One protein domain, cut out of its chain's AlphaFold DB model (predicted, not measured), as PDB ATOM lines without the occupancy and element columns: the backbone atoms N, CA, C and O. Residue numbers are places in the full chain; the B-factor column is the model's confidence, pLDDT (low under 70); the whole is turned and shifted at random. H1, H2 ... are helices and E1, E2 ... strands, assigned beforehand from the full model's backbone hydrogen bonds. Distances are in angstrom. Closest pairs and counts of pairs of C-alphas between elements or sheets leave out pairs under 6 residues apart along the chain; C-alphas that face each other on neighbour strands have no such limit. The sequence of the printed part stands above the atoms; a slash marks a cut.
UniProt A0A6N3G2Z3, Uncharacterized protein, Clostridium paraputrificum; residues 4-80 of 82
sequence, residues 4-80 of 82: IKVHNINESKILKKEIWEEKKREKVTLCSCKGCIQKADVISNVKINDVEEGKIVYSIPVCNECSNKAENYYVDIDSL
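Overview. This is residues 4 to 80 of the 82 residues of an uncharacterized protein of Clostridium paraputrificum (UniProt A0A6N3G2Z3). A four-stranded, strongly twisted sheet curls like part of a barrel, with helix H1 over one face and short H2 on the other. The 77 printed residues run E1 H1 E2 E3 H2 E4; the sheet's order is E3 E2 E1 E4, all antiparallel. The class is mixed, with under half of the residues in named elements. The whole is compact, radius of gyration of the C-alphas 11.6 A, spanning 34 by 27 by 21 A.

Arrangement. E2, residues 42 to 48, and E3, residues 57 to 62, form a hairpin; N 44 and O 60 are 2.9 A apart. E1, residues 4 to 8, pairs with E2, N 7 to O 47 at 3.0 A, and with E4, residues 73 to 76, N 4 to O 75 at 2.9 A. H1, residues 15 to 24, has a height over the sheet of 8.4 A; its closest C-alphas to E2 are Lys 16 and Ile 43, 5.8 A. H2, residues 64 to 67, is on the opposite face; C-alphas Ser 67 and Ser 44 of E2 are closest, 5.7 A. In H1, 4 of 6 O i to N i+4 pairs are within hydrogen-bond range; H2 is too short for one.

Along the chain. E2 is 18.7 A long, E3 15.0 A, H1 14.4 A. E1 begins at C-alpha 4 (5.099, 78.727, 19.477); E4 ends at C-alpha 76 (2.849, 84.857, 19.654).

Size, cuts and confidence. The printed part has no cut. The link H1 to E2 is long. Residues 10 to 29, 49 to 56, 70 and 80 have pLDDT under 70.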
ATOM      1  N   ILE A   4       4.319  79.771  20.136       81.75
ATOM      2  CA  ILE A   4       5.099  78.727  19.477       81.75
ATOM      3  C   ILE A   4       6.589  78.895  19.750       81.75
ATOM      4  O   ILE A   4       7.087  80.013  19.897       81.75
ATOM      5  N   LYS A   5       7.295  77.767  19.872       83.81
ATOM      6  CA  LYS A   5       8.733  77.743  20.121       83.81
ATOM      7  C   LYS A   5       9.483  77.981  18.815       83.81
ATOM      8  O   LYS A   5       9.318  77.241  17.846       83.81
ATOM      9  N   VAL A   6      10.336  78.993  18.824       79.94
ATOM     10  CA  VAL A   6      11.137  79.403  17.676       79.94
ATOM     11  C   VAL A   6      12.599  79.584  18.062       79.94
ATOM     12  O   VAL A   6      12.917  79.803  19.233       79.94
ATOM     13  N   HIS A   7      13.492  79.537  17.079       80.56
ATOM     14  CA  HIS A   7      14.880  79.971  17.234       80.56
ATOM     15  C   HIS A   7      15.205  81.113  16.282       80.56
ATOM     16  O   HIS A   7      14.689  81.186  15.166       80.56
ATOM     17  N   ASN A   8      16.069  82.014  16.743       73.50
ATOM     18  CA  ASN A   8      16.547  83.133  15.948       73.50
ATOM     19  C   ASN A   8      17.448  82.630  14.821       73.50
ATOM     20  O   ASN A   8      18.347  81.820  15.051       73.50
ATOM     21  N   ILE A   9      17.234  83.147  13.617       74.00
ATOM     22  CA  ILE A   9      18.146  82.949  12.504       74.00
ATOM     23  C   ILE A   9      18.811  84.269  12.149       74.00
ATOM     24  O   ILE A   9      18.186  85.263  11.771       74.00
ATOM     25  N   ASN A  10      20.134  84.266  12.236       64.31
ATOM     26  CA  ASN A  10      20.949  85.433  11.949       64.31
ATOM     27  C   ASN A  10      21.193  85.602  10.433       64.31
ATOM     28  O   ASN A  10      22.289  85.962  10.010       64.31
ATOM     29  N   GLU A  11      20.191  85.299   9.600       56.03
ATOM     30  CA  GLU A  11      20.285  85.428   8.143       56.03
ATOM     31  C   GLU A  11      19.993  86.887   7.725       56.03
ATOM     32  O   GLU A  11      18.958  87.460   8.066       56.03
ATOM     33  N   SER A  12      20.993  87.480   7.058       50.81
ATOM     34  CA  SER A  12      21.101  88.778   6.364       50.81
ATOM     35  C   SER A  12      20.220  89.964   6.797       50.81
ATOM     36  O   SER A  12      19.012  90.016   6.586       50.81
ATOM     37  N   LYS A  13      20.897  91.036   7.243       53.22
ATOM     38  CA  LYS A  13      20.363  92.372   7.599       53.22
ATOM     39  C   LYS A  13      19.484  93.056   6.534       53.22
ATOM     40  O   LYS A  13      18.788  94.004   6.877       53.22
ATOM     41  N   ILE A  14      19.540  92.625   5.274       47.66
ATOM     42  CA  ILE A  14      18.907  93.314   4.136       47.66
ATOM     43  C   ILE A  14      17.388  93.067   4.111       47.66
ATOM     44  O   ILE A  14      16.632  94.034   4.106       47.66
ATOM     45  N   LEU A  15      16.938  91.813   4.253       54.59
ATOM     46  CA  LEU A  15      15.505  91.465   4.308       54.59
ATOM     47  C   LEU A  15      14.781  92.077   5.522       54.59
ATOM     48  O   LEU A  15      13.596  92.387   5.455       54.59
ATOM     49  N   LYS A  16      15.504  92.310   6.628       58.66
ATOM     50  CA  LYS A  16      14.937  92.842   7.880       58.66
ATOM     51  C   LYS A  16      14.413  94.274   7.757       58.66
ATOM     52  O   LYS A  16      13.576  94.669   8.563       58.66
ATOM     53  N   LYS A  17      14.928  95.072   6.814       59.56
ATOM     54  CA  LYS A  17      14.624  96.509   6.745       59.56
ATOM     55  C   LYS A  17      13.366  96.804   5.928       59.56
ATOM     56  O   LYS A  17      12.567  97.623   6.360       59.56
ATOM     57  N   GLU A  18      13.172  96.130   4.797       60.66
ATOM     58  CA  GLU A  18      12.018  96.371   3.914       60.66
ATOM     59  C   GLU A  18      10.707  95.888   4.554       60.66
ATOM     60  O   GLU A  18       9.770  96.672   4.684       60.66
ATOM     61  N   ILE A  19      10.696  94.669   5.112       62.91
ATOM     62  CA  ILE A  19       9.537  94.100   5.827       62.91
ATOM     63  C   ILE A  19       9.170  94.936   7.068       62.91
ATOM     64  O   ILE A  19       7.998  95.081   7.423       62.91
ATOM     65  N   TRP A  20      10.171  95.510   7.748       62.75
ATOM     66  CA  TRP A  20       9.944  96.378   8.903       62.75
ATOM     67  C   TRP A  20       9.279  97.692   8.518       62.75
ATOM     68  O   TRP A  20       8.338  98.099   9.188       62.75
ATOM     69  N   GLU A  21       9.740  98.360   7.463       63.09
ATOM     70  CA  GLU A  21       9.203  99.667   7.068       63.09
ATOM     71  C   GLU A  21       7.736  99.588   6.613       63.09
ATOM     72  O   GLU A  21       6.981 100.536   6.842       63.09
ATOM     73  N   GLU A  22       7.300  98.453   6.056       62.59
ATOM     74  CA  GLU A  22       5.884  98.191   5.766       62.59
ATOM     75  C   GLU A  22       5.081  97.925   7.051       62.59
ATOM     76  O   GLU A  22       4.085  98.604   7.307       62.59
ATOM     77  N   LYS A  23       5.556  97.032   7.934       58.09
ATOM     78  CA  LYS A  23       4.855  96.701   9.191       58.09
ATOM     79  C   LYS A  23       4.812  97.850  10.207       58.09
ATOM     80  O   LYS A  23       3.844  97.984  10.956       58.09
ATOM     81  N   LYS A  24       5.837  98.705  10.243       56.62
ATOM     82  CA  LYS A  24       5.944  99.850  11.166       56.62
ATOM     83  C   LYS A  24       4.896 100.925  10.873       56.62
ATOM     84  O   LYS A  24       4.515 101.657  11.786       56.62
ATOM     85  N   ARG A  25       4.408 101.009   9.627       51.91
ATOM     86  CA  ARG A  25       3.316 101.923   9.252       51.91
ATOM     87  C   ARG A  25       1.964 101.497   9.816       51.91
ATOM     88  O   ARG A  25       1.108 102.360   9.977       51.91
ATOM     89  N   GLU A  26       1.768 100.220  10.147       53.44
ATOM     90  CA  GLU A  26       0.435  99.722  10.496       53.44
ATOM     91  C   GLU A  26       0.114  99.688  11.990       53.44
ATOM     92  O   GLU A  26      -1.062  99.811  12.322       53.44
ATOM     93  N   LYS A  27       1.088  99.574  12.904       54.38
ATOM     94  CA  LYS A  27       0.885  99.731  14.362       54.38
ATOM     95  C   LYS A  27       2.222  99.655  15.094       54.38
ATOM     96  O   LYS A  27       3.027  98.762  14.837       54.38
ATOM     97  N   VAL A  28       2.422 100.532  16.081       55.00
ATOM     98  CA  VAL A  28       3.460 100.344  17.108       55.00
ATOM     99  C   VAL A  28       3.149  99.031  17.825       55.00
ATOM    100  O   VAL A  28       2.206  98.954  18.610       55.00
ATOM    101  N   THR A  29       3.888  97.982  17.488       68.38
ATOM    102  CA  THR A  29       3.646  96.617  17.956       68.38
ATOM    103  C   THR A  29       4.451  96.351  19.225       68.38
ATOM    104  O   THR A  29       5.582  96.814  19.387       68.38
ATOM    105  N   LEU A  30       3.836  95.640  20.172       80.06
ATOM    106  CA  LEU A  30       4.551  95.087  21.320       80.06
ATOM    107  C   LEU A  30       5.480  93.965  20.849       80.06
ATOM    108  O   LEU A  30       5.301  93.393  19.774       80.06
ATOM    109  N   CYS A  31       6.486  93.662  21.660       83.38
ATOM    110  CA  CYS A  31       7.384  92.548  21.416       83.38
ATOM    111  C   CYS A  31       6.591  91.235  21.345       83.38
ATOM    112  O   CYS A  31       5.844  90.902  22.261       83.38
ATOM    113  N   SER A  32       6.812  90.461  20.283       83.88
ATOM    114  CA  SER A  32       6.132  89.173  20.072       83.88
ATOM    115  C   SER A  32       6.572  88.093  21.061       83.88
ATOM    116  O   SER A  32       5.957  87.033  21.141       83.88
ATOM    117  N   CYS A  33       7.675  88.320  21.777       85.38
ATOM    118  CA  CYS A  33       8.248  87.358  22.706       85.38
ATOM    119  C   CYS A  33       7.345  87.192  23.934       85.38
ATOM    120  O   CYS A  33       6.968  88.166  24.588       85.38
ATOM    121  N   LYS A  34       7.032  85.940  24.282       83.81
ATOM    122  CA  LYS A  34       6.195  85.599  25.433       83.81
ATOM    123  C   LYS A  34       6.746  86.236  26.710       83.81
ATOM    124  O   LYS A  34       7.893  85.999  27.086       83.81
ATOM    125  N   GLY A  35       5.901  87.003  27.396       82.31
ATOM    126  CA  GLY A  35       6.254  87.678  28.648       82.31
ATOM    127  C   GLY A  35       7.059  88.970  28.474       82.31
ATOM    128  O   GLY A  35       7.433  89.577  29.472       82.31
ATOM    129  N   CYS A  36       7.311  89.420  27.240       84.75
ATOM    130  CA  CYS A  36       7.948  90.703  26.986       84.75
ATOM    131  C   CYS A  36       6.886  91.786  26.758       84.75
ATOM    132  O   CYS A  36       6.156  91.755  25.775       84.75
ATOM    133  N   ILE A  37       6.845  92.782  27.641       82.31
ATOM    134  CA  ILE A  37       6.024  93.999  27.470       82.31
ATOM    135  C   ILE A  37       6.796  95.133  26.763       82.31
ATOM    136  O   ILE A  37       6.341  96.273  26.704       82.31
ATOM    137  N   GLN A  38       7.978  94.782  26.240       84.25
ATOM    138  CA  GLN A  38       8.851  95.545  25.342       84.25
ATOM    139  C   GLN A  38       8.051  96.221  24.217       84.25
ATOM    140  O   GLN A  38       7.212  95.547  23.618       84.25
ATOM    141  N   LYS A  39       8.353  97.463  23.819       83.19
ATOM    142  CA  LYS A  39       8.019  97.888  22.449       83.19
ATOM    143  C   LYS A  39       8.916  97.127  21.474       83.19
ATOM    144  O   LYS A  39      10.063  96.830  21.800       83.19
ATOM    145  N   ALA A  40       8.389  96.766  20.310       81.00
ATOM    146  CA  ALA A  40       9.225  96.214  19.258       81.00
ATOM    147  C   ALA A  40      10.031  97.338  18.594       81.00
ATOM    148  O   ALA A  40       9.465  98.344  18.165       81.00
ATOM    149  N   ASP A  41      11.343  97.137  18.490       78.94
ATOM    150  CA  ASP A  41      12.276  98.089  17.876       78.94
ATOM    151  C   ASP A  41      12.912  97.520  16.600       78.94
ATOM    152  O   ASP A  41      13.432  98.275  15.774       78.94
ATOM    153  N   VAL A  42      12.887  96.191  16.442       76.50
ATOM    154  CA  VAL A  42      13.554  95.458  15.362       76.50
ATOM    155  C   VAL A  42      12.722  94.263  14.890       76.50
ATOM    156  O   VAL A  42      11.883  93.732  15.619       76.50
ATOM    157  N   ILE A  43      12.996  93.794  13.671       78.00
ATOM    158  CA  ILE A  43      12.493  92.512  13.167       78.00
ATOM    159  C   ILE A  43      13.527  91.422  13.423       78.00
ATOM    160  O   ILE A  43      14.704  91.562  13.068       78.00
ATOM    161  N   SER A  44      13.070  90.316  14.004       77.50
ATOM    162  CA  SER A  44      13.843  89.084  14.059       77.50
ATOM    163  C   SER A  44      13.279  88.057  13.092       77.50
ATOM    164  O   SER A  44      12.065  87.902  12.973       77.50
ATOM    165  N   ASN A  45      14.189  87.363  12.419       79.88
ATOM    166  CA  ASN A  45      13.860  86.243  11.562       79.88
ATOM    167  C   ASN A  45      13.938  84.991  12.426       79.88
ATOM    168  O   ASN A  45      14.922  84.792  13.147       79.88
ATOM    169  N   VAL A  46      12.910  84.159  12.382       77.75
ATOM    170  CA  VAL A  46      12.808  82.981  13.231       77.75
ATOM    171  C   VAL A  46      12.386  81.756  12.440       77.75
ATOM    172  O   VAL A  46      11.670  81.856  11.448       77.75
ATOM    173  N   LYS A  47      12.829  80.589  12.899       79.75
ATOM    174  CA  LYS A  47      12.360  79.289  12.413       79.75
ATOM    175  C   LYS A  47      11.581  78.599  13.525       79.75
ATOM    176  O   LYS A  47      11.975  78.658  14.691       79.75
ATOM    177  N   ILE A  48      10.472  77.969  13.160       79.25
ATOM    178  CA  ILE A  48       9.648  77.171  14.069       79.25
ATOM    179  C   ILE A  48      10.297  75.792  14.232       79.25
ATOM    180  O   ILE A  48      10.719  75.197  13.246       79.25
ATOM    181  N   ASN A  49      10.380  75.285  15.464       69.31
ATOM    182  CA  ASN A  49      11.038  74.000  15.739       69.31
ATOM    183  C   ASN A  49      10.146  72.765  15.518       69.31
ATOM    184  O   ASN A  49      10.682  71.685  15.312       69.31
ATOM    185  N   ASP A  50       8.820  72.911  15.592       64.56
ATOM    186  CA  ASP A  50       7.851  71.796  15.604       64.56
ATOM    187  C   ASP A  50       7.292  71.409  14.219       64.56
ATOM    188  O   ASP A  50       6.425  70.545  14.126       64.56
ATOM    189  N   VAL A  51       7.755  72.036  13.134       59.44
ATOM    190  CA  VAL A  51       7.329  71.685  11.766       59.44
ATOM    191  C   VAL A  51       8.411  70.832  11.109       59.44
ATOM    192  O   VAL A  51       9.460  71.345  10.709       59.44
ATOM    193  N   GLU A  52       8.168  69.521  11.018       53.12
ATOM    194  CA  GLU A  52       8.882  68.663  10.071       53.12
ATOM    195  C   GLU A  52       8.569  69.155   8.648       53.12
ATOM    196  O   GLU A  52       7.416  69.366   8.288       53.12
ATOM    197  N   GLU A  53       9.634  69.365   7.874       41.75
ATOM    198  CA  GLU A  53       9.660  69.897   6.505       41.75
ATOM    199  C   GLU A  53       9.299  71.381   6.311       41.75
ATOM    200  O   GLU A  53       8.152  71.798   6.193       41.75
ATOM    201  N   GLY A  54      10.352  72.178   6.103       48.97
ATOM    202  CA  GLY A  54      10.267  73.435   5.367       48.97
ATOM    203  C   GLY A  54      10.998  74.571   6.060       48.97
ATOM    204  O   GLY A  54      10.633  74.995   7.147       48.97
ATOM    205  N   LYS A  55      12.026  75.103   5.395       59.31
ATOM    206  CA  LYS A  55      12.839  76.271   5.779       59.31
ATOM    207  C   LYS A  55      12.024  77.581   5.808       59.31
ATOM    208  O   LYS A  55      12.479  78.581   5.259       59.31
ATOM    209  N   ILE A  56      10.815  77.596   6.362       62.47
ATOM    210  CA  ILE A  56       9.996  78.805   6.395       62.47
ATOM    211  C   ILE A  56      10.558  79.707   7.488       62.47
ATOM    212  O   ILE A  56      10.552  79.391   8.679       62.47
ATOM    213  N   VAL A  57      11.137  80.808   7.027       72.81
ATOM    214  CA  VAL A  57      11.631  81.896   7.854       72.81
ATOM    215  C   VAL A  57      10.468  82.838   8.095       72.81
ATOM    216  O   VAL A  57       9.888  83.339   7.141       72.81
ATOM    217  N   TYR A  58      10.151  83.087   9.359       75.44
ATOM    218  CA  TYR A  58       9.136  84.056   9.747       75.44
ATOM    219  C   TYR A  58       9.792  85.329  10.267       75.44
ATOM    220  O   TYR A  58      10.772  85.273  11.006       75.44
ATOM    221  N   SER A  59       9.216  86.474   9.926       77.12
ATOM    222  CA  SER A  59       9.619  87.797  10.391       77.12
ATOM    223  C   SER A  59       8.681  88.288  11.492       77.12
ATOM    224  O   SER A  59       7.495  88.549  11.251       77.12
ATOM    225  N   ILE A  60       9.222  88.468  12.699       78.12
ATOM    226  CA  ILE A  60       8.467  88.909  13.879       78.12
ATOM    227  C   ILE A  60       8.999  90.221  14.470       78.12
ATOM    228  O   ILE A  60      10.217  90.415  14.546       78.12
ATOM    229  N   PRO A  61       8.116  91.118  14.941       80.25
ATOM    230  CA  PRO A  61       8.516  92.308  15.680       80.25
ATOM    231  C   PRO A  61       8.958  91.947  17.103       80.25
ATOM    232  O   PRO A  61       8.214  91.332  17.872       80.25
ATOM    233  N   VAL A  62      10.175  92.334  17.480       81.94
ATOM    234  CA  VAL A  62      10.740  92.104  18.818       81.94
ATOM    235  C   VAL A  62      11.524  93.324  19.309       81.94
ATOM    236  O   VAL A  62      11.901  94.203  18.536       81.94
ATOM    237  N   CYS A  63      11.772  93.411  20.615       85.81
ATOM    238  CA  CYS A  63      12.713  94.390  21.161       85.81
ATOM    239  C   CYS A  63      14.168  93.946  20.919       85.81
ATOM    240  O   CYS A  63      14.438  92.759  20.704       85.81
ATOM    241  N   ASN A  64      15.113  94.887  21.021       82.00
ATOM    242  CA  ASN A  64      16.551  94.610  20.874       82.00
ATOM    243  C   ASN A  64      17.071  93.523  21.835       82.00
ATOM    244  O   ASN A  64      17.998  92.779  21.514       82.00
ATOM    245  N   GLU A  65      16.482  93.414  23.025       84.31
ATOM    246  CA  GLU A  65      16.860  92.387  23.999       84.31
ATOM    247  C   GLU A  65      16.445  90.988  23.520       84.31
ATOM    248  O   GLU A  65      17.240  90.048  23.533       84.31
ATOM    249  N   CYS A  66      15.215  90.849  23.017       83.06
ATOM    250  CA  CYS A  66      14.706  89.572  22.522       83.06
ATOM    251  C   CYS A  66      15.330  89.169  21.181       83.06
ATOM    252  O   CYS A  66      15.485  87.975  20.926       83.06
ATOM    253  N   SER A  67      15.749  90.127  20.346       79.62
ATOM    254  CA  SER A  67      16.444  89.822  19.090       79.62
ATOM    255  C   SER A  67      17.832  89.215  19.285       79.62
ATOM    256  O   SER A  67      18.355  88.624  18.347       79.62
ATOM    257  N   ASN A  68      18.432  89.358  20.469       76.38
ATOM    258  CA  ASN A  68      19.764  88.833  20.773       76.38
ATOM    259  C   ASN A  68      19.735  87.503  21.539       76.38
ATOM    260  O   ASN A  68      20.789  86.990  21.912       76.38
ATOM    261  N   LYS A  69      18.553  86.913  21.768       74.44
ATOM    262  CA  LYS A  69      18.464  85.583  22.379       74.44
ATOM    263  C   LYS A  69      19.070  84.538  21.441       74.44
ATOM    264  O   LYS A  69      18.562  84.309  20.345       74.44
ATOM    265  N   ALA A  70      20.154  83.914  21.904       62.25
ATOM    266  CA  ALA A  70      20.828  82.806  21.228       62.25
ATOM    267  C   ALA A  70      20.061  81.477  21.362       62.25
ATOM    268  O   ALA A  70      20.292  80.544  20.600       62.25
ATOM    269  N   GLU A  71      19.147  81.396  22.330       71.81
ATOM    270  CA  GLU A  71      18.377  80.197  22.641       71.81
ATOM    271  C   GLU A  71      16.962  80.242  22.059       71.81
ATOM    272  O   GLU A  71      16.445  81.295  21.682       71.81
ATOM    273  N   ASN A  72      16.313  79.076  22.031       75.50
ATOM    274  CA  ASN A  72      14.911  78.951  21.652       75.50
ATOM    275  C   ASN A  72      14.013  79.794  22.572       75.50
ATOM    276  O   ASN A  72      14.125  79.711  23.795       75.50
ATOM    277  N   TYR A  73      13.067  80.534  22.003       78.62
ATOM    278  CA  TYR A  73      12.100  81.330  22.755       78.62
ATOM    279  C   TYR A  73      10.688  81.160  22.201       78.62
ATOM    280  O   TYR A  73      10.484  80.603  21.127       78.62
ATOM    281  N   TYR A  74       9.700  81.594  22.977       82.44
ATOM    282  CA  TYR A  74       8.294  81.493  22.604       82.44
ATOM    283  C   TYR A  74       7.800  82.824  22.062       82.44
ATOM    284  O   TYR A  74       8.069  83.864  22.667       82.44
ATOM    285  N   VAL A  75       7.058  82.790  20.960       80.69
ATOM    286  CA  VAL A  75       6.494  83.986  20.322       80.69
ATOM    287  C   VAL A  75       5.017  83.799  20.037       80.69
ATOM    288  O   VAL A  75       4.575  82.665  19.862       80.69
ATOM    289  N   ASP A  76       4.258  84.892  20.043       79.19
ATOM    290  CA  ASP A  76       2.849  84.857  19.654       79.19
ATOM    291  C   ASP A  76       2.724  84.450  18.178       79.19
ATOM    292  O   ASP A  76       3.375  85.032  17.306       79.19
ATOM    293  N   ILE A  77       1.902  83.432  17.912       76.44
ATOM    294  CA  ILE A  77       1.668  82.911  16.566       76.44
ATOM    295  C   ILE A  77       1.069  83.982  15.647       76.44
ATOM    296  O   ILE A  77       1.430  84.044  14.476       76.44
ATOM    297  N   ASP A  78       0.248  84.883  16.194       73.62
ATOM    298  CA  ASP A  78      -0.411  85.959  15.443       73.62
ATOM    299  C   ASP A  78       0.586  87.040  14.991       73.62
ATOM    300  O   ASP A  78       0.278  87.889  14.156       73.62
ATOM    301  N   SER A  79       1.803  87.025  15.544       71.75
ATOM    302  CA  SER A  79       2.871  87.957  15.174       71.75
ATOM    303  C   SER A  79       3.772  87.440  14.049       71.75
ATOM    304  O   SER A  79       4.573  88.213  13.507       71.75
ATOM    305  N   LEU A  80       3.657  86.157  13.688       68.56
ATOM    306  CA  LEU A  80       4.396  85.551  12.583       68.56
ATOM    307  C   LEU A  80       3.900  86.129  11.250       68.56
ATOM    308  O   LEU A  80       2.729  85.996  10.910       68.56
TER     309      LEU A  80